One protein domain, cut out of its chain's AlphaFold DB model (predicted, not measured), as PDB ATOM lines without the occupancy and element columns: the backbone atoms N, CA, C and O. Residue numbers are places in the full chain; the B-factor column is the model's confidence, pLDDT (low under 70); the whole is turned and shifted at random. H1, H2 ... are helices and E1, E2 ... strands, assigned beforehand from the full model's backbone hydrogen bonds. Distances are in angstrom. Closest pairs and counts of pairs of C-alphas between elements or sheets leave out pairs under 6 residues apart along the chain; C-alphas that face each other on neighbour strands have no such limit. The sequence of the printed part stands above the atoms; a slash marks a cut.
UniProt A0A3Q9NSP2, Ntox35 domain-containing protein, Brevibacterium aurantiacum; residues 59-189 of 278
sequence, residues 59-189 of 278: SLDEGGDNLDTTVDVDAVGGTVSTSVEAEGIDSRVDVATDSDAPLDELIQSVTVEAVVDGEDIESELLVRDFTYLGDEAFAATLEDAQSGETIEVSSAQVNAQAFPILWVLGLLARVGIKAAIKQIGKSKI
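Overview. This is residues 59 to 189 of the 278 residues of the protein "Ntox35 domain-containing protein" of Brevibacterium aurantiacum (UniProt A0A3Q9NSP2). A twisted sheet of seven strands curls like an open trough round one long helix, H1, which lies in its hollow as the core. The printed part has 131 residues, with named strands E1 to E7 in chain order, then H1. The sheet runs E1 E2 E3 E4 E5 E6 E7, antiparallel throughout; the class is mixed. The whole is compact, with a radius of gyration of the C-alphas of 13.5 A, and rounded, spanning 40 by 30 by 28 A.

Arrangement. Begin with the sheet, a meander, each strand the antiparallel neighbour and hairpin partner of the one before. Look for N and O within hydrogen-bond range: N 81 and O 74, 3.3 A, between E1, residues 74 to 76, and E2, residues 79 to 86; N 82 and O 93, 2.8 A, between E2 and E3, residues 89 to 97; N 94 and O 111, 2.8 A, between E3 and E4, residues 107 to 116; N 112 and O 123, 2.9 A, between E4 and E5, residues 119 to 134; N 131 and O 139, 2.9 A, between E5 and E6, residues 137 to 144; N 142 and O 151, 2.8 A, between E6 and E7, residues 150 to 154. E5 bends by 78 degrees at residue 129. H1, residues 164 to 189, is on one face of the sheet, two layers in all; its closest C-alphas to E2 are Ala 180 and Val 80, 5.5 A, and to E7 Gly 170 and Val 153, 6.1 A. In H1 every O i to N i+4 pair is within hydrogen-bond range.

Along the chain. Find C-alpha 74 at (183.631, 218.068, 287.651), where E1 begins. E5 runs 36.0 A from C-alpha 119; H1 runs 38.2 A to C-alpha 189 at (188.974, 201.422, 286.007).

Size, cuts and confidence. The C-alphas farthest apart, Gly 118 and Ile 189, are 40.5 A apart. The printed part has no cut and no long link. Residues 59 to 73 hold no named element; pLDDT is under 70 at residues 59 to 77.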
ATOM      1  N   SER A  59     181.240 212.962 301.647       30.70
ATOM      2  CA  SER A  59     182.015 213.458 302.789       30.70
ATOM      3  C   SER A  59     183.317 212.660 302.935       30.70
ATOM      4  O   SER A  59     183.295 211.430 303.057       30.70
ATOM      5  N   LEU A  60     184.454 213.355 302.911       34.81
ATOM      6  CA  LEU A  60     185.781 212.795 303.161       34.81
ATOM      7  C   LEU A  60     186.121 212.935 304.651       34.81
ATOM      8  O   LEU A  60     186.787 213.890 305.029       34.81
ATOM      9  N   ASP A  61     185.725 211.977 305.486       35.00
ATOM     10  CA  ASP A  61     186.334 211.829 306.814       35.00
ATOM     11  C   ASP A  61     186.821 210.397 307.013       35.00
ATOM     12  O   ASP A  61     186.025 209.466 307.046       35.00
ATOM     13  N   GLU A  62     188.142 210.252 307.102       34.72
ATOM     14  CA  GLU A  62     188.788 209.467 308.154       34.72
ATOM     15  C   GLU A  62     190.197 210.051 308.348       34.72
ATOM     16  O   GLU A  62     191.147 209.712 307.634       34.72
ATOM     17  N   GLY A  63     190.320 210.968 309.310       27.19
ATOM     18  CA  GLY A  63     191.607 211.312 309.916       27.19
ATOM     19  C   GLY A  63     191.880 212.806 310.055       27.19
ATOM     20  O   GLY A  63     192.655 213.360 309.276       27.19
ATOM     21  N   GLY A  64     191.307 213.395 311.108       30.31
ATOM     22  CA  GLY A  64     191.886 214.520 311.847       30.31
ATOM     23  C   GLY A  64     191.972 215.846 311.100       30.31
ATOM     24  O   GLY A  64     193.071 216.315 310.846       30.31
ATOM     25  N   ASP A  65     190.829 216.431 310.756       34.38
ATOM     26  CA  ASP A  65     190.537 217.862 310.929       34.38
ATOM     27  C   ASP A  65     189.065 218.090 310.563       34.38
ATOM     28  O   ASP A  65     188.567 217.524 309.592       34.38
ATOM     29  N   ASN A  66     188.345 218.862 311.382       34.16
ATOM     30  CA  ASN A  66     186.897 219.082 311.281       34.16
ATOM     31  C   ASN A  66     186.535 219.998 310.095       34.16
ATOM     32  O   ASN A  66     186.087 221.123 310.305       34.16
ATOM     33  N   LEU A  67     186.739 219.544 308.858       41.91
ATOM     34  CA  LEU A  67     186.304 220.257 307.658       41.91
ATOM     35  C   LEU A  67     185.185 219.459 306.986       41.91
ATOM     36  O   LEU A  67     185.445 218.457 306.315       41.91
ATOM     37  N   ASP A  68     183.936 219.886 307.185       38.09
ATOM     38  CA  ASP A  68     182.819 219.355 306.403       38.09
ATOM     39  C   ASP A  68     183.103 219.682 304.930       38.09
ATOM     40  O   ASP A  68     183.318 220.833 304.569       38.09
ATOM     41  N   THR A  69     183.291 218.654 304.107       43.12
ATOM     42  CA  THR A  69     183.854 218.794 302.760       43.12
ATOM     43  C   THR A  69     182.891 218.170 301.765       43.12
ATOM     44  O   THR A  69     182.769 216.944 301.688       43.12
ATOM     45  N   THR A  70     182.231 219.001 300.964       42.44
ATOM     46  CA  THR A  70     181.339 218.571 299.883       42.44
ATOM     47  C   THR A  70     182.068 218.586 298.543       42.44
ATOM     48  O   THR A  70     182.127 219.599 297.856       42.44
ATOM     49  N   VAL A  71     182.620 217.441 298.139       43.62
ATOM     50  CA  VAL A  71     183.376 217.338 296.881       43.62
ATOM     51  C   VAL A  71     182.434 217.188 295.675       43.62
ATOM     52  O   VAL A  71     182.074 216.070 295.296       43.62
ATOM     53  N   ASP A  72     182.096 218.294 295.012       44.25
ATOM     54  CA  ASP A  72     181.507 218.269 293.667       44.25
ATOM     55  C   ASP A  72     182.611 218.157 292.609       44.25
ATOM     56  O   ASP A  72     183.232 219.137 292.203       44.25
ATOM     57  N   VAL A  73     182.884 216.923 292.174       50.31
ATOM     58  CA  VAL A  73     183.929 216.668 291.179       50.31
ATOM     59  C   VAL A  73     183.404 216.823 289.754       50.31
ATOM     60  O   VAL A  73     182.817 215.879 289.210       50.31
ATOM     61  N   ASP A  74     183.711 217.949 289.110       48.91
ATOM     62  CA  ASP A  74     183.631 218.068 287.651       48.91
ATOM     63  C   ASP A  74     185.025 217.842 287.042       48.91
ATOM     64  O   ASP A  74     185.952 218.627 287.225       48.91
ATOM     65  N   ALA A  75     185.205 216.699 286.379       49.78
ATOM     66  CA  ALA A  75     186.465 216.324 285.744       49.78
ATOM     67  C   ALA A  75     186.355 216.573 284.236       49.78
ATOM     68  O   ALA A  75     185.955 215.683 283.474       49.78
ATOM     69  N   VAL A  76     186.698 217.784 283.799       46.81
ATOM     70  CA  VAL A  76     186.722 218.165 282.382       46.81
ATOM     71  C   VAL A  76     188.160 218.487 281.979       46.81
ATOM     72  O   VAL A  76     188.806 219.350 282.554       46.81
ATOM     73  N   GLY A  77     188.669 217.794 280.956       52.84
ATOM     74  CA  GLY A  77     189.857 218.246 280.219       52.84
ATOM     75  C   GLY A  77     191.214 218.103 280.915       52.84
ATOM     76  O   GLY A  77     192.144 218.782 280.507       52.84
ATOM     77  N   GLY A  78     191.344 217.223 281.911       74.00
ATOM     78  CA  GLY A  78     192.595 217.059 282.665       74.00
ATOM     79  C   GLY A  78     192.633 217.876 283.953       74.00
ATOM     80  O   GLY A  78     193.549 217.687 284.741       74.00
ATOM     81  N   THR A  79     191.613 218.687 284.229       83.44
ATOM     82  CA  THR A  79     191.444 219.355 285.522       83.44
ATOM     83  C   THR A  79     190.376 218.651 286.353       83.44
ATOM     84  O   THR A  79     189.356 218.201 285.818       83.44
ATOM     85  N   VAL A  80     190.621 218.531 287.656       84.56
ATOM     86  CA  VAL A  80     189.655 218.067 288.652       84.56
ATOM     87  C   VAL A  80     189.333 219.219 289.590       84.56
ATOM     88  O   VAL A  80     190.188 219.642 290.362       84.56
ATOM     89  N   SER A  81     188.094 219.695 289.515       85.56
ATOM     90  CA  SER A  81     187.570 220.736 290.397       85.56
ATOM     91  C   SER A  81     187.005 220.127 291.672       85.56
ATOM     92  O   SER A  81     186.344 219.089 291.619       85.56
ATOM     93  N   THR A  82     187.253 220.770 292.806       87.44
ATOM     94  CA  THR A  82     186.706 220.405 294.114       87.44
ATOM     95  C   THR A  82     186.245 221.662 294.826       87.44
ATOM     96  O   THR A  82     187.053 222.552 295.054       87.44
ATOM     97  N   SER A  83     184.970 221.733 295.187       83.75
ATOM     98  CA  SER A  83     184.482 222.771 296.094       83.75
ATOM     99  C   SER A  83     184.622 222.314 297.546       83.75
ATOM    100  O   SER A  83     184.504 221.121 297.832       83.75
ATOM    101  N   VAL A  84     184.912 223.244 298.451       80.81
ATOM    102  CA  VAL A  84     184.952 222.996 299.895       80.81
ATOM    103  C   VAL A  84     184.234 224.142 300.589       80.81
ATOM    104  O   VAL A  84     184.670 225.287 300.484       80.81
ATOM    105  N   GLU A  85     183.149 223.814 301.285       76.88
ATOM    106  CA  GLU A  85     182.325 224.751 302.048       76.88
ATOM    107  C   GLU A  85     182.378 224.360 303.530       76.88
ATOM    108  O   GLU A  85     181.900 223.294 303.910       76.88
ATOM    109  N   ALA A  86     182.949 225.220 304.370       74.69
ATOM    110  CA  ALA A  86     183.014 225.049 305.818       74.69
ATOM    111  C   ALA A  86     182.742 226.382 306.533       74.69
ATOM    112  O   ALA A  86     182.657 227.441 305.911       74.69
ATOM    113  N   GLU A  87     182.579 226.357 307.859       73.12
ATOM    114  CA  GLU A  87     182.369 227.592 308.622       73.12
ATOM    115  C   GLU A  87     183.553 228.554 308.416       73.12
ATOM    116  O   GLU A  87     184.690 228.233 308.751       73.12
ATOM    117  N   GLY A  88     183.275 229.720 307.824       74.62
ATOM    118  CA  GLY A  88     184.286 230.730 307.502       74.62
ATOM    119  C   GLY A  88     185.111 230.455 306.239       74.62
ATOM    120  O   GLY A  88     185.980 231.267 305.939       74.62
ATOM    121  N   ILE A  89     184.850 229.371 305.492       79.19
ATOM    122  CA  ILE A  89     185.594 229.003 304.276       79.19
ATOM    123  C   ILE A  89     184.626 228.632 303.146       79.19
ATOM    124  O   ILE A  89     183.889 227.656 303.248       79.19
ATOM    125  N   ASP A  90     184.689 229.362 302.037       86.06
ATOM    126  CA  ASP A  90     184.090 228.969 300.753       86.06
ATOM    127  C   ASP A  90     185.208 228.895 299.720       86.06
ATOM    128  O   ASP A  90     185.940 229.868 299.544       86.06
ATOM    129  N   SER A  91     185.412 227.742 299.088       87.25
ATOM    130  CA  SER A  91     186.543 227.573 298.184       87.25
ATOM    131  C   SER A  91     186.293 226.626 297.024       87.25
ATOM    132  O   SER A  91     185.473 225.705 297.069       87.25
ATOM    133  N   ARG A  92     187.093 226.837 295.985       89.50
ATOM    134  CA  ARG A  92     187.235 226.012 294.801       89.50
ATOM    135  C   ARG A  92     188.712 225.689 294.604       89.50
ATOM    136  O   ARG A  92     189.566 226.567 294.551       89.50
ATOM    137  N   VAL A  93     188.998 224.404 294.457       91.25
ATOM    138  CA  VAL A  93     190.331 223.865 294.210       91.25
ATOM    139  C   VAL A  93     190.328 223.167 292.863       91.25
ATOM    140  O   VAL A  93     189.635 222.168 292.675       91.25
ATOM    141  N   ASP A  94     191.114 223.678 291.928       91.38
ATOM    142  CA  ASP A  94     191.285 223.111 290.599       91.38
ATOM    143  C   ASP A  94     192.654 222.432 290.509       91.38
ATOM    144  O   ASP A  94     193.697 223.067 290.626       91.38
ATOM    145  N   VAL A  95     192.663 221.115 290.308       92.19
ATOM    146  CA  VAL A  95     193.901 220.334 290.188       92.19
ATOM    147  C   VAL A  95     194.125 219.941 288.741       92.19
ATOM    148  O   VAL A  95     193.341 219.173 288.180       92.19
ATOM    149  N   ALA A  96     195.208 220.432 288.144       90.56
ATOM    150  CA  ALA A  96     195.631 220.033 286.812       90.56
ATOM    151  C   ALA A  96     196.356 218.682 286.867       90.56
ATOM    152  O   ALA A  96     197.235 218.450 287.701       90.56
ATOM    153  N   THR A  97     195.986 217.779 285.965       87.88
ATOM    154  CA  THR A  97     196.447 216.391 285.950       87.88
ATOM    155  C   THR A  97     196.831 215.946 284.545       87.88
ATOM    156  O   THR A  97     196.158 216.287 283.570       87.88
ATOM    157  N   ASP A  98     197.867 215.114 284.450       83.56
ATOM    158  CA  ASP A  98     198.203 214.391 283.225       83.56
ATOM    159  C   ASP A  98     197.980 212.891 283.426       83.56
ATOM    160  O   ASP A  98     198.798 212.162 283.982       83.56
ATOM    161  N   SER A  99     196.835 212.404 282.947       71.12
ATOM    162  CA  SER A  99     196.455 211.000 283.117       71.12
ATOM    163  C   SER A  99     197.327 209.996 282.349       71.12
ATOM    164  O   SER A  99     197.218 208.791 282.618       71.12
ATOM    165  N   ASP A 100     198.131 210.471 281.394       75.88
ATOM    166  CA  ASP A 100     199.046 209.658 280.593       75.88
ATOM    167  C   ASP A 100     200.493 209.700 281.131       75.88
ATOM    168  O   ASP A 100     201.296 208.839 280.756       75.88
ATOM    169  N   ALA A 101     200.806 210.617 282.054       79.81
ATOM    170  CA  ALA A 101     202.092 210.691 282.742       79.81
ATOM    171  C   ALA A 101     202.315 209.523 283.738       79.81
ATOM    172  O   ALA A 101     201.363 208.840 284.159       79.81
ATOM    173  N   PRO A 102     203.580 209.259 284.134       82.44
ATOM    174  CA  PRO A 102     203.893 208.418 285.289       82.44
ATOM    175  C   PRO A 102     203.123 208.853 286.544       82.44
ATOM    176  O   PRO A 102     202.732 210.006 286.679       82.44
ATOM    177  N   LEU A 103     202.903 207.927 287.487       80.12
ATOM    178  CA  LEU A 103     202.124 208.228 288.700       80.12
ATOM    179  C   LEU A 103     202.723 209.374 289.522       80.12
ATOM    180  O   LEU A 103     201.960 210.144 290.091       80.12
ATOM    181  N   ASP A 104     204.046 209.501 289.533       81.25
ATOM    182  CA  ASP A 104     204.766 210.541 290.277       81.25
ATOM    183  C   ASP A 104     204.775 211.904 289.554       81.25
ATOM    184  O   ASP A 104     205.161 212.917 290.118       81.25
ATOM    185  N   GLU A 105     204.268 211.963 288.321       83.94
ATOM    186  CA  GLU A 105     204.118 213.193 287.523       83.94
ATOM    187  C   GLU A 105     202.635 213.492 287.241       83.94
ATOM    188  O   GLU A 105     202.271 214.263 286.353       83.94
ATOM    189  N   LEU A 106     201.739 212.835 287.977       84.25
ATOM    190  CA  LEU A 106     200.310 212.850 287.691       84.25
ATOM    191  C   LEU A 106     199.666 214.212 287.947       84.25
ATOM    192  O   LEU A 106     198.735 214.591 287.236       84.25
ATOM    193  N   ILE A 107     200.128 214.906 288.985       90.44
ATOM    194  CA  ILE A 107     199.619 216.203 289.422       90.44
ATOM    195  C   ILE A 107     200.585 217.276 288.929       90.44
ATOM    196  O   ILE A 107     201.775 217.212 289.215       90.44
ATOM    197  N   GLN A 108     200.067 218.245 288.182       89.75
ATOM    198  CA  GLN A 108     200.874 219.259 287.501       89.75
ATOM    199  C   GLN A 108     200.858 220.588 288.261       89.75
ATOM    200  O   GLN A 108     201.898 221.199 288.494       89.75
ATOM    201  N   SER A 109     199.673 221.020 288.686       92.75
ATOM    202  CA  SER A 109     199.483 222.230 289.486       92.75
ATOM    203  C   SER A 109     198.175 222.160 290.263       92.75
ATOM    204  O   SER A 109     197.287 221.353 289.958       92.75
ATOM    205  N   VAL A 110     198.069 223.006 291.284       95.44
ATOM    206  CA  VAL A 110     196.851 223.207 292.063       95.44
ATOM    207  C   VAL A 110     196.538 224.696 292.086       95.44
ATOM    208  O   VAL A 110     197.387 225.501 292.447       95.44
ATOM    209  N   THR A 111     195.324 225.067 291.713       94.81
ATOM    210  CA  THR A 111     194.815 226.433 291.828       94.81
ATOM    211  C   THR A 111     193.781 226.466 292.938       94.81
ATOM    212  O   THR A 111     192.904 225.603 292.991       94.81
ATOM    213  N   VAL A 112     193.909 227.434 293.837       93.56
ATOM    214  CA  VAL A 112     193.000 227.634 294.963       93.56
ATOM    215  C   VAL A 112     192.373 229.012 294.835       93.56
ATOM    216  O   VAL A 112     193.084 230.015 294.812       93.56
ATOM    217  N   GLU A 113     191.048 229.040 294.790       92.25
ATOM    218  CA  GLU A 113     190.219 230.233 294.946       92.25
ATOM    219  C   GLU A 113     189.413 230.042 296.233       92.25
ATOM    220  O   GLU A 113     188.678 229.063 296.352       92.25
ATOM    221  N   ALA A 114     189.570 230.916 297.223       89.31
ATOM    222  CA  ALA A 114     188.883 230.780 298.503       89.31
ATOM    223  C   ALA A 114     188.520 232.133 299.113       89.31
ATOM    224  O   ALA A 114     189.237 233.110 298.940       89.31
ATOM    225  N   VAL A 115     187.443 232.162 299.889       87.62
ATOM    226  CA  VAL A 115     187.109 233.242 300.816       87.62
ATOM    227  C   VAL A 115     187.260 232.684 302.223       87.62
ATOM    228  O   VAL A 115     186.519 231.775 302.598       87.62
ATOM    229  N   VAL A 116     188.213 233.209 302.993       84.44
ATOM    230  CA  VAL A 116     188.499 232.762 304.367       84.44
ATOM    231  C   VAL A 116     188.290 233.928 305.314       84.44
ATOM    232  O   VAL A 116     188.942 234.960 305.186       84.44
ATOM    233  N   ASP A 117     187.331 233.798 306.230       84.06
ATOM    234  CA  ASP A 117     186.933 234.857 307.169       84.06
ATOM    235  C   ASP A 117     186.631 236.216 306.487       84.06
ATOM    236  O   ASP A 117     186.771 237.288 307.079       84.06
ATOM    237  N   GLY A 118     186.175 236.172 305.229       81.62
ATOM    238  CA  GLY A 118     185.851 237.346 304.412       81.62
ATOM    239  C   GLY A 118     187.023 237.946 303.627       81.62
ATOM    240  O   GLY A 118     186.830 238.976 302.981       81.62
ATOM    241  N   GLU A 119     188.207 237.331 303.663       85.31
ATOM    242  CA  GLU A 119     189.357 237.691 302.830       85.31
ATOM    243  C   GLU A 119     189.451 236.770 301.606       85.31
ATOM    244  O   GLU A 119     189.408 235.546 301.733       85.31
ATOM    245  N   ASP A 120     189.573 237.371 300.420       89.31
ATOM    246  CA  ASP A 120     189.764 236.642 299.166       89.31
ATOM    247  C   ASP A 120     191.208 236.136 299.052       89.31
ATOM    248  O   ASP A 120     192.172 236.894 299.187       89.31
ATOM    249  N   ILE A 121     191.348 234.855 298.732       88.38
ATOM    250  CA  ILE A 121     192.609 234.162 298.502       88.38
ATOM    251  C   ILE A 121     192.571 233.567 297.100       88.38
ATOM    252  O   ILE A 121     191.698 232.766 296.771       88.38
ATOM    253  N   GLU A 122     193.566 233.914 296.292       92.38
ATOM    254  CA  GLU A 122     193.811 233.295 294.994       92.38
ATOM    255  C   GLU A 122     195.288 232.908 294.920       92.38
ATOM    256  O   GLU A 122     196.172 233.760 295.049       92.38
ATOM    257  N   SER A 123     195.560 231.618 294.749       93.44
ATOM    258  CA  SER A 123     196.923 231.092 294.710       93.44
ATOM    259  C   SER A 123     197.063 229.995 293.660       93.44
ATOM    260  O   SER A 123     196.207 229.121 293.505       93.44
ATOM    261  N   GLU A 124     198.181 230.048 292.940       95.25
ATOM    262  CA  GLU A 124     198.647 228.976 292.072       95.25
ATOM    263  C   GLU A 124     199.817 228.275 292.762       95.25
ATOM    264  O   GLU A 124     200.862 228.872 293.019       95.25
ATOM    265  N   LEU A 125     199.635 226.991 293.043       95.62
ATOM    266  CA  LEU A 125     200.608 226.130 293.690       95.62
ATOM    267  C   LEU A 125     201.245 225.213 292.643       95.62
ATOM    268  O   LEU A 125     200.595 224.336 292.058       95.62
ATOM    269  N   LEU A 126     202.540 225.406 292.422       94.62
ATOM    270  CA  LEU A 126     203.354 224.585 291.536       94.62
ATOM    271  C   LEU A 126     203.773 223.306 292.259       94.62
ATOM    272  O   LEU A 126     204.277 223.356 293.380       94.62
ATOM    273  N   VAL A 127     203.619 222.156 291.606       94.06
ATOM    274  CA  VAL A 127     204.089 220.881 292.157       94.06
ATOM    275  C   VAL A 127     205.590 220.751 291.903       94.06
ATOM    276  O   VAL A 127     206.031 220.671 290.757       94.06
ATOM    277  N   ARG A 128     206.392 220.759 292.972       93.88
ATOM    278  CA  ARG A 128     207.855 220.594 292.904       93.88
ATOM    279  C   ARG A 128     208.281 219.145 293.030       93.88
ATOM    280  O   ARG A 128     209.189 218.715 292.327       93.88
ATOM    281  N   ASP A 129     207.621 218.429 293.925       92.31
ATOM    282  CA  ASP A 129     207.804 217.001 294.123       92.31
ATOM    283  C   ASP A 129     206.444 216.361 294.379       92.31
ATOM    284  O   ASP A 129     205.595 216.946 295.060       92.31
ATOM    285  N   PHE A 130     206.232 215.176 293.821       93.00
ATOM    286  CA  PHE A 130     205.026 214.394 294.038       93.00
ATOM    287  C   PHE A 130     205.379 212.913 294.038       93.00
ATOM    288  O   PHE A 130     206.002 212.399 293.116       93.00
ATOM    289  N   THR A 131     204.961 212.217 295.087       91.25
ATOM    290  CA  THR A 131     205.150 210.775 295.221       91.25
ATOM    291  C   THR A 131     203.806 210.119 295.481       91.25
ATOM    292  O   THR A 131     203.144 210.403 296.488       91.25
ATOM    293  N   TYR A 132     203.418 209.189 294.610       86.56
ATOM    294  CA  TYR A 132     202.244 208.355 294.839       86.56
ATOM    295  C   TYR A 132     202.609 207.121 295.675       86.56
ATOM    296  O   TYR A 132     203.408 206.280 295.267       86.56
ATOM    297  N   LEU A 133     201.977 206.972 296.840       85.69
ATOM    298  CA  LEU A 133     202.311 205.930 297.824       85.69
ATOM    299  C   LEU A 133     201.379 204.705 297.767       85.69
ATOM    300  O   LEU A 133     201.585 203.744 298.507       85.69
ATOM    301  N   GLY A 134     200.383 204.702 296.876       78.62
ATOM    302  CA  GLY A 134     199.385 203.630 296.774       78.62
ATOM    303  C   GLY A 134     198.122 203.905 297.589       78.62
ATOM    304  O   GLY A 134     198.132 204.730 298.489       78.62
ATOM    305  N   ASP A 135     197.018 203.232 297.243       78.88
ATOM    306  CA  ASP A 135     195.716 203.354 297.926       78.88
ATOM    307  C   ASP A 135     195.281 204.809 298.209       78.88
ATOM    308  O   ASP A 135     194.841 205.142 299.304       78.88
ATOM    309  N   GLU A 136     195.419 205.689 297.210       80.75
ATOM    310  CA  GLU A 136     195.105 207.131 297.305       80.75
ATOM    311  C   GLU A 136     196.006 207.938 298.268       80.75
ATOM    312  O   GLU A 136     195.802 209.139 298.457       80.75
ATOM    313  N   ALA A 137     197.047 207.321 298.835       86.31
ATOM    314  CA  ALA A 137     198.065 208.001 299.620       86.31
ATOM    315  C   ALA A 137     199.108 208.692 298.729       86.31
ATOM    316  O   ALA A 137     199.509 208.176 297.682       86.31
ATOM    317  N   PHE A 138     199.566 209.863 299.170       92.81
ATOM    318  CA  PHE A 138     200.571 210.657 298.470       92.81
ATOM    319  C   PHE A 138     201.364 211.533 299.442       92.81
ATOM    320  O   PHE A 138     200.910 211.811 300.558       92.81
ATOM    321  N   ALA A 139     202.514 211.998 298.969       92.94
ATOM    322  CA  ALA A 139     203.256 213.125 299.516       92.94
ATOM    323  C   ALA A 139     203.559 214.105 298.375       92.94
ATOM    324  O   ALA A 139     203.794 213.672 297.246       92.94
ATOM    325  N   ALA A 140     203.511 215.402 298.655       94.62
ATOM    326  CA  ALA A 140     203.819 216.438 297.686       94.62
ATOM    327  C   ALA A 140     204.469 217.654 298.350       94.62
ATOM    328  O   ALA A 140     204.121 218.028 299.475       94.62
ATOM    329  N   THR A 141     205.354 218.297 297.600       94.56
ATOM    330  CA  THR A 141     205.912 219.608 297.923       94.56
ATOM    331  C   THR A 141     205.370 220.599 296.912       94.56
ATOM    332  O   THR A 141     205.628 220.483 295.710       94.56
ATOM    333  N   LEU A 142     204.598 221.557 297.405       95.38
ATOM    334  CA  LEU A 142     203.997 222.622 296.620       95.38
ATOM    335  C   LEU A 142     204.787 223.911 296.827       95.38
ATOM    336  O   LEU A 142     205.325 224.134 297.906       95.38
ATOM    337  N   GLU A 143     204.847 224.759 295.814       94.50
ATOM    338  CA  GLU A 143     205.421 226.099 295.910       94.50
ATOM    339  C   GLU A 143     204.393 227.114 295.424       94.50
ATOM    340  O   GLU A 143     203.882 226.986 294.310       94.50
ATOM    341  N   ASP A 144     204.088 228.110 296.248       93.31
ATOM    342  CA  ASP A 144     203.219 229.209 295.845       93.31
ATOM    343  C   ASP A 144     203.922 230.080 294.796       93.31
ATOM    344  O   ASP A 144     205.006 230.616 295.027       93.31
ATOM    345  N   ALA A 145     203.302 230.230 293.627       92.50
ATOM    346  CA  ALA A 145     203.916 230.893 292.480       92.50
ATOM    347  C   ALA A 145     204.172 232.395 292.702       92.50
ATOM    348  O   ALA A 145     205.003 232.979 292.002       92.50
ATOM    349  N   GLN A 146     203.462 233.034 293.640       88.31
ATOM    350  CA  GLN A 146     203.606 234.466 293.914       88.31
ATOM    351  C   GLN A 146     204.706 234.753 294.941       88.31
ATOM    352  O   GLN A 146     205.517 235.659 294.740       88.31
ATOM    353  N   SER A 147     204.728 234.002 296.039       88.75
ATOM    354  CA  SER A 147     205.633 234.207 297.174       88.75
ATOM    355  C   SER A 147     206.906 233.364 297.103       88.75
ATOM    356  O   SER A 147     207.923 233.758 297.673       88.75
ATOM    357  N   GLY A 148     206.876 232.229 296.396       90.31
ATOM    358  CA  GLY A 148     207.949 231.234 296.386       90.31
ATOM    359  C   GLY A 148     208.033 230.399 297.669       90.31
ATOM    360  O   GLY A 148     208.972 229.618 297.821       90.31
ATOM    361  N   GLU A 149     207.089 230.566 298.598       91.38
ATOM    362  CA  GLU A 149     207.022 229.787 299.834       91.38
ATOM    363  C   GLU A 149     206.574 228.352 299.539       91.38
ATOM    364  O   GLU A 149     205.711 228.108 298.689       91.38
ATOM    365  N   THR A 150     207.154 227.389 300.256       92.38
ATOM    366  CA  THR A 150     206.868 225.968 300.051       92.38
ATOM    367  C   THR A 150     205.897 225.419 301.088       92.38
ATOM    368  O   THR A 150     205.922 225.780 302.262       92.38
ATOM    369  N   ILE A 151     205.041 224.500 300.649       92.25
ATOM    370  CA  ILE A 151     204.042 223.827 301.470       92.25
ATOM    371  C   ILE A 151     204.212 222.322 301.283       92.25
ATOM    372  O   ILE A 151     204.053 221.790 300.185       92.25
ATOM    373  N   GLU A 152     204.506 221.620 302.371       91.06
ATOM    374  CA  GLU A 152     204.558 220.161 302.380       91.06
ATOM    375  C   GLU A 152     203.196 219.590 302.769       91.06
ATOM    376  O   GLU A 152     202.661 219.855 303.855       91.06
ATOM    377  N   VAL A 153     202.644 218.772 301.878       91.31
ATOM    378  CA  VAL A 153     201.321 218.174 302.030       91.31
ATOM    379  C   VAL A 153     201.381 216.674 301.792       91.31
ATOM    380  O   VAL A 153     202.067 216.171 300.907       91.31
ATOM    381  N   SER A 154     200.626 215.928 302.586       90.12
ATOM    382  CA  SER A 154     200.438 214.493 302.398       90.12
ATOM    383  C   SER A 154     198.963 214.130 302.464       90.12
ATOM    384  O   SER A 154     198.119 214.901 302.929       90.12
ATOM    385  N   SER A 155     198.638 212.900 302.077       86.75
ATOM    386  CA  SER A 155     197.286 212.373 302.265       86.75
ATOM    387  C   SER A 155     196.848 212.359 303.737       86.75
ATOM    388  O   SER A 155     195.643 212.424 303.995       86.75
ATOM    389  N   ALA A 156     197.771 212.327 304.703       83.50
ATOM    390  CA  ALA A 156     197.469 212.257 306.135       83.50
ATOM    391  C   ALA A 156     197.408 213.630 306.820       83.50
ATOM    392  O   ALA A 156     196.542 213.846 307.660       83.50
ATOM    393  N   GLN A 157     198.285 214.556 306.445       80.12
ATOM    394  CA  GLN A 157     198.432 215.835 307.135       80.12
ATOM    395  C   GLN A 157     199.037 216.909 306.232       80.12
ATOM    396  O   GLN A 157     199.696 216.602 305.234       80.12
ATOM    397  N   VAL A 158     198.859 218.158 306.648       80.12
ATOM    398  CA  VAL A 158     199.630 219.313 306.180       80.12
ATOM    399  C   VAL A 158     200.639 219.639 307.274       80.12
ATOM    400  O   VAL A 158     200.257 219.756 308.441       80.12
ATOM    401  N   ASN A 159     201.923 219.753 306.929       77.25
ATOM    402  CA  ASN A 159     202.931 220.121 307.923       77.25
ATOM    403  C   ASN A 159     202.702 221.567 308.389       77.25
ATOM    404  O   ASN A 159     202.254 222.415 307.616       77.25
ATOM    405  N   ALA A 160     202.989 221.838 309.666       77.06
ATOM    406  CA  ALA A 160     202.804 223.163 310.249       77.06
ATOM    407  C   ALA A 160     203.580 224.223 309.453       77.06
ATOM    408  O   ALA A 160     204.756 224.030 309.145       77.06
ATOM    409  N   GLN A 161     202.916 225.337 309.148       77.88
ATOM    410  CA  GLN A 161     203.487 226.439 308.377       77.88
ATOM    411  C   GLN A 161     203.743 227.651 309.270       77.88
ATOM    412  O   GLN A 161     203.014 227.891 310.235       77.88
ATOM    413  N   ALA A 162     204.770 228.436 308.938       73.75
ATOM    414  CA  ALA A 162     205.071 229.679 309.649       73.75
ATOM    415  C   ALA A 162     203.973 230.740 309.452       73.75
ATOM    416  O   ALA A 162     203.714 231.541 310.350       73.75
ATOM    417  N   PHE A 163     203.308 230.713 308.294       77.06
ATOM    418  CA  PHE A 163     202.204 231.602 307.956       77.06
ATOM    419  C   PHE A 163     200.878 230.829 307.963       77.06
ATOM    420  O   PHE A 163     200.761 229.843 307.230       77.06
ATOM    421  N   PRO A 164     199.858 231.275 308.728       81.12
ATOM    422  CA  PRO A 164     198.556 230.602 308.790       81.12
ATOM    423  C   PRO A 164     197.913 230.393 307.415       81.12
ATOM    424  O   PRO A 164     197.339 229.341 307.155       81.12
ATOM    425  N   ILE A 165     198.081 231.360 306.508       84.44
ATOM    426  CA  ILE A 165     197.520 231.303 305.155       84.44
ATOM    427  C   ILE A 165     198.067 230.126 304.335       84.44
ATOM    428  O   ILE A 165     197.310 229.445 303.649       84.44
ATOM    429  N   LEU A 166     199.362 229.815 304.468       85.12
ATOM    430  CA  LEU A 166     199.994 228.692 303.770       85.12
ATOM    431  C   LEU A 166     199.482 227.348 304.298       85.12
ATOM    432  O   LEU A 166     199.377 226.382 303.546       85.12
ATOM    433  N   TRP A 167     199.132 227.282 305.584       85.75
ATOM    434  CA  TRP A 167     198.517 226.088 306.156       85.75
ATOM    435  C   TRP A 167     197.116 225.848 305.576       85.75
ATOM    436  O   TRP A 167     196.813 224.721 305.180       85.75
ATOM    437  N   VAL A 168     196.302 226.903 305.431       87.62
ATOM    438  CA  VAL A 168     194.977 226.822 304.785       87.62
ATOM    439  C   VAL A 168     195.101 226.399 303.317       87.62
ATOM    440  O   VAL A 168     194.423 225.461 302.895       87.62
ATOM    441  N   LEU A 169     196.018 227.011 302.556       90.12
ATOM    442  CA  LEU A 169     196.306 226.613 301.172       90.12
ATOM    443  C   LEU A 169     196.720 225.138 301.076       90.12
ATOM    444  O   LEU A 169     196.231 224.413 300.210       90.12
ATOM    445  N   GLY A 170     197.563 224.664 301.997       89.69
ATOM    446  CA  GLY A 170     197.951 223.256 302.077       89.69
ATOM    447  C   GLY A 170     196.774 222.317 302.360       89.69
ATOM    448  O   GLY A 170     196.699 221.235 301.774       89.69
ATOM    449  N   LEU A 171     195.835 222.728 303.218       89.38
ATOM    450  CA  LEU A 171     194.641 221.946 303.551       89.38
ATOM    451  C   LEU A 171     193.721 221.804 302.331       89.38
ATOM    452  O   LEU A 171     193.310 220.694 301.987       89.38
ATOM    453  N   LEU A 172     193.471 222.912 301.633       90.75
ATOM    454  CA  LEU A 172     192.663 222.941 300.416       90.75
ATOM    455  C   LEU A 172     193.327 222.138 299.286       90.75
ATOM    456  O   LEU A 172     192.684 221.291 298.656       90.75
ATOM    457  N   ALA A 173     194.638 222.295 299.096       92.50
ATOM    458  CA  ALA A 173     195.391 221.524 298.112       92.50
ATOM    459  C   ALA A 173     195.360 220.016 298.400       92.50
ATOM    460  O   ALA A 173     195.186 219.214 297.479       92.50
ATOM    461  N   ARG A 174     195.456 219.607 299.675       91.62
ATOM    462  CA  ARG A 174     195.319 218.200 300.089       91.62
ATOM    463  C   ARG A 174     193.997 217.610 299.609       91.62
ATOM    464  O   ARG A 174     193.982 216.503 299.066       91.62
ATOM    465  N   VAL A 175     192.901 218.335 299.828       90.00
ATOM    466  CA  VAL A 175     191.549 217.911 299.444       90.00
ATOM    467  C   VAL A 175     191.444 217.765 297.925       90.00
ATOM    468  O   VAL A 175     191.047 216.700 297.443       90.00
ATOM    469  N   GLY A 176     191.889 218.775 297.170       90.00
ATOM    470  CA  GLY A 176     191.892 218.731 295.707       90.00
ATOM    471  C   GLY A 176     192.720 217.571 295.145       90.00
ATOM    472  O   GLY A 176     192.244 216.824 294.286       90.00
ATOM    473  N   ILE A 177     193.941 217.358 295.650       91.81
ATOM    474  CA  ILE A 177     194.836 216.287 295.179       91.81
ATOM    475  C   ILE A 177     194.233 214.905 295.464       91.81
ATOM    476  O   ILE A 177     194.237 214.041 294.579       91.81
ATOM    477  N   LYS A 178     193.648 214.687 296.654       90.25
ATOM    478  CA  LYS A 178     192.920 213.439 296.956       90.25
ATOM    479  C   LYS A 178     191.802 213.193 295.946       90.25
ATOM    480  O   LYS A 178     191.693 212.091 295.396       90.25
ATOM    481  N   ALA A 179     190.986 214.212 295.679       87.44
ATOM    482  CA  ALA A 179     189.895 214.113 294.717       87.44
ATOM    483  C   ALA A 179     190.414 213.786 293.304       87.44
ATOM    484  O   ALA A 179     189.864 212.906 292.630       87.44
ATOM    485  N   ALA A 180     191.512 214.419 292.885       88.56
ATOM    486  CA  ALA A 180     192.154 214.184 291.598       88.56
ATOM    487  C   ALA A 180     192.637 212.734 291.434       88.56
ATOM    488  O   ALA A 180     192.256 212.051 290.474       88.56
ATOM    489  N   ILE A 181     193.396 212.221 292.407       88.25
ATOM    490  CA  ILE A 181     193.890 210.837 292.417       88.25
ATOM    491  C   ILE A 181     192.721 209.842 292.329       88.25
ATOM    492  O   ILE A 181     192.738 208.932 291.487       88.25
ATOM    493  N   LYS A 182     191.665 210.050 293.128       86.50
ATOM    494  CA  LYS A 182     190.455 209.212 293.121       86.50
ATOM    495  C   LYS A 182     189.796 209.191 291.740       86.50
ATOM    496  O   LYS A 182     189.436 208.123 291.230       86.50
ATOM    497  N   GLN A 183     189.649 210.346 291.088       83.81
ATOM    498  CA  GLN A 183     189.065 210.412 289.743       83.81
ATOM    499  C   GLN A 183     189.910 209.715 288.685       83.81
ATOM    500  O   GLN A 183     189.370 209.027 287.809       83.81
ATOM    501  N   ILE A 184     191.228 209.837 288.772       83.31
ATOM    502  CA  ILE A 184     192.140 209.168 287.847       83.31
ATOM    503  C   ILE A 184     192.038 207.654 288.021       83.31
ATOM    504  O   ILE A 184     191.903 206.931 287.026       83.31
ATOM    505  N   GLY A 185     191.995 207.167 289.265       82.62
ATOM    506  CA  GLY A 185     191.710 205.765 289.577       82.62
ATOM    507  C   GLY A 185     190.396 205.297 288.940       82.62
ATOM    508  O   GLY A 185     190.375 204.321 288.178       82.62
ATOM    509  N   LYS A 186     189.308 206.054 289.140       85.06
ATOM    510  CA  LYS A 186     187.994 205.802 288.519       85.06
ATOM    511  C   LYS A 186     188.075 205.769 286.984       85.06
ATOM    512  O   LYS A 186     187.466 204.900 286.349       85.06
ATOM    513  N   SER A 187     188.831 206.674 286.363       84.06
ATOM    514  CA  SER A 187     189.029 206.733 284.907       84.06
ATOM    515  C   SER A 187     189.782 205.506 284.378       84.06
ATOM    516  O   SER A 187     189.323 204.846 283.434       84.06
ATOM    517  N   LYS A 188     190.876 205.115 285.047       84.31
ATOM    518  CA  LYS A 188     191.650 203.905 284.726       84.31
ATOM    519  C   LYS A 188     190.773 202.650 284.819       84.31
ATOM    520  O   LYS A 188     190.763 201.847 283.879       84.31
ATOM    521  N   ILE A 189     189.945 202.524 285.862       88.38
ATOM    522  CA  ILE A 189     188.974 201.422 286.007       88.38
ATOM    523  C   ILE A 189     187.947 201.426 284.866       88.38
ATOM    524  O   ILE A 189     187.681 200.370 284.272       88.38
TER     525      ILE A 189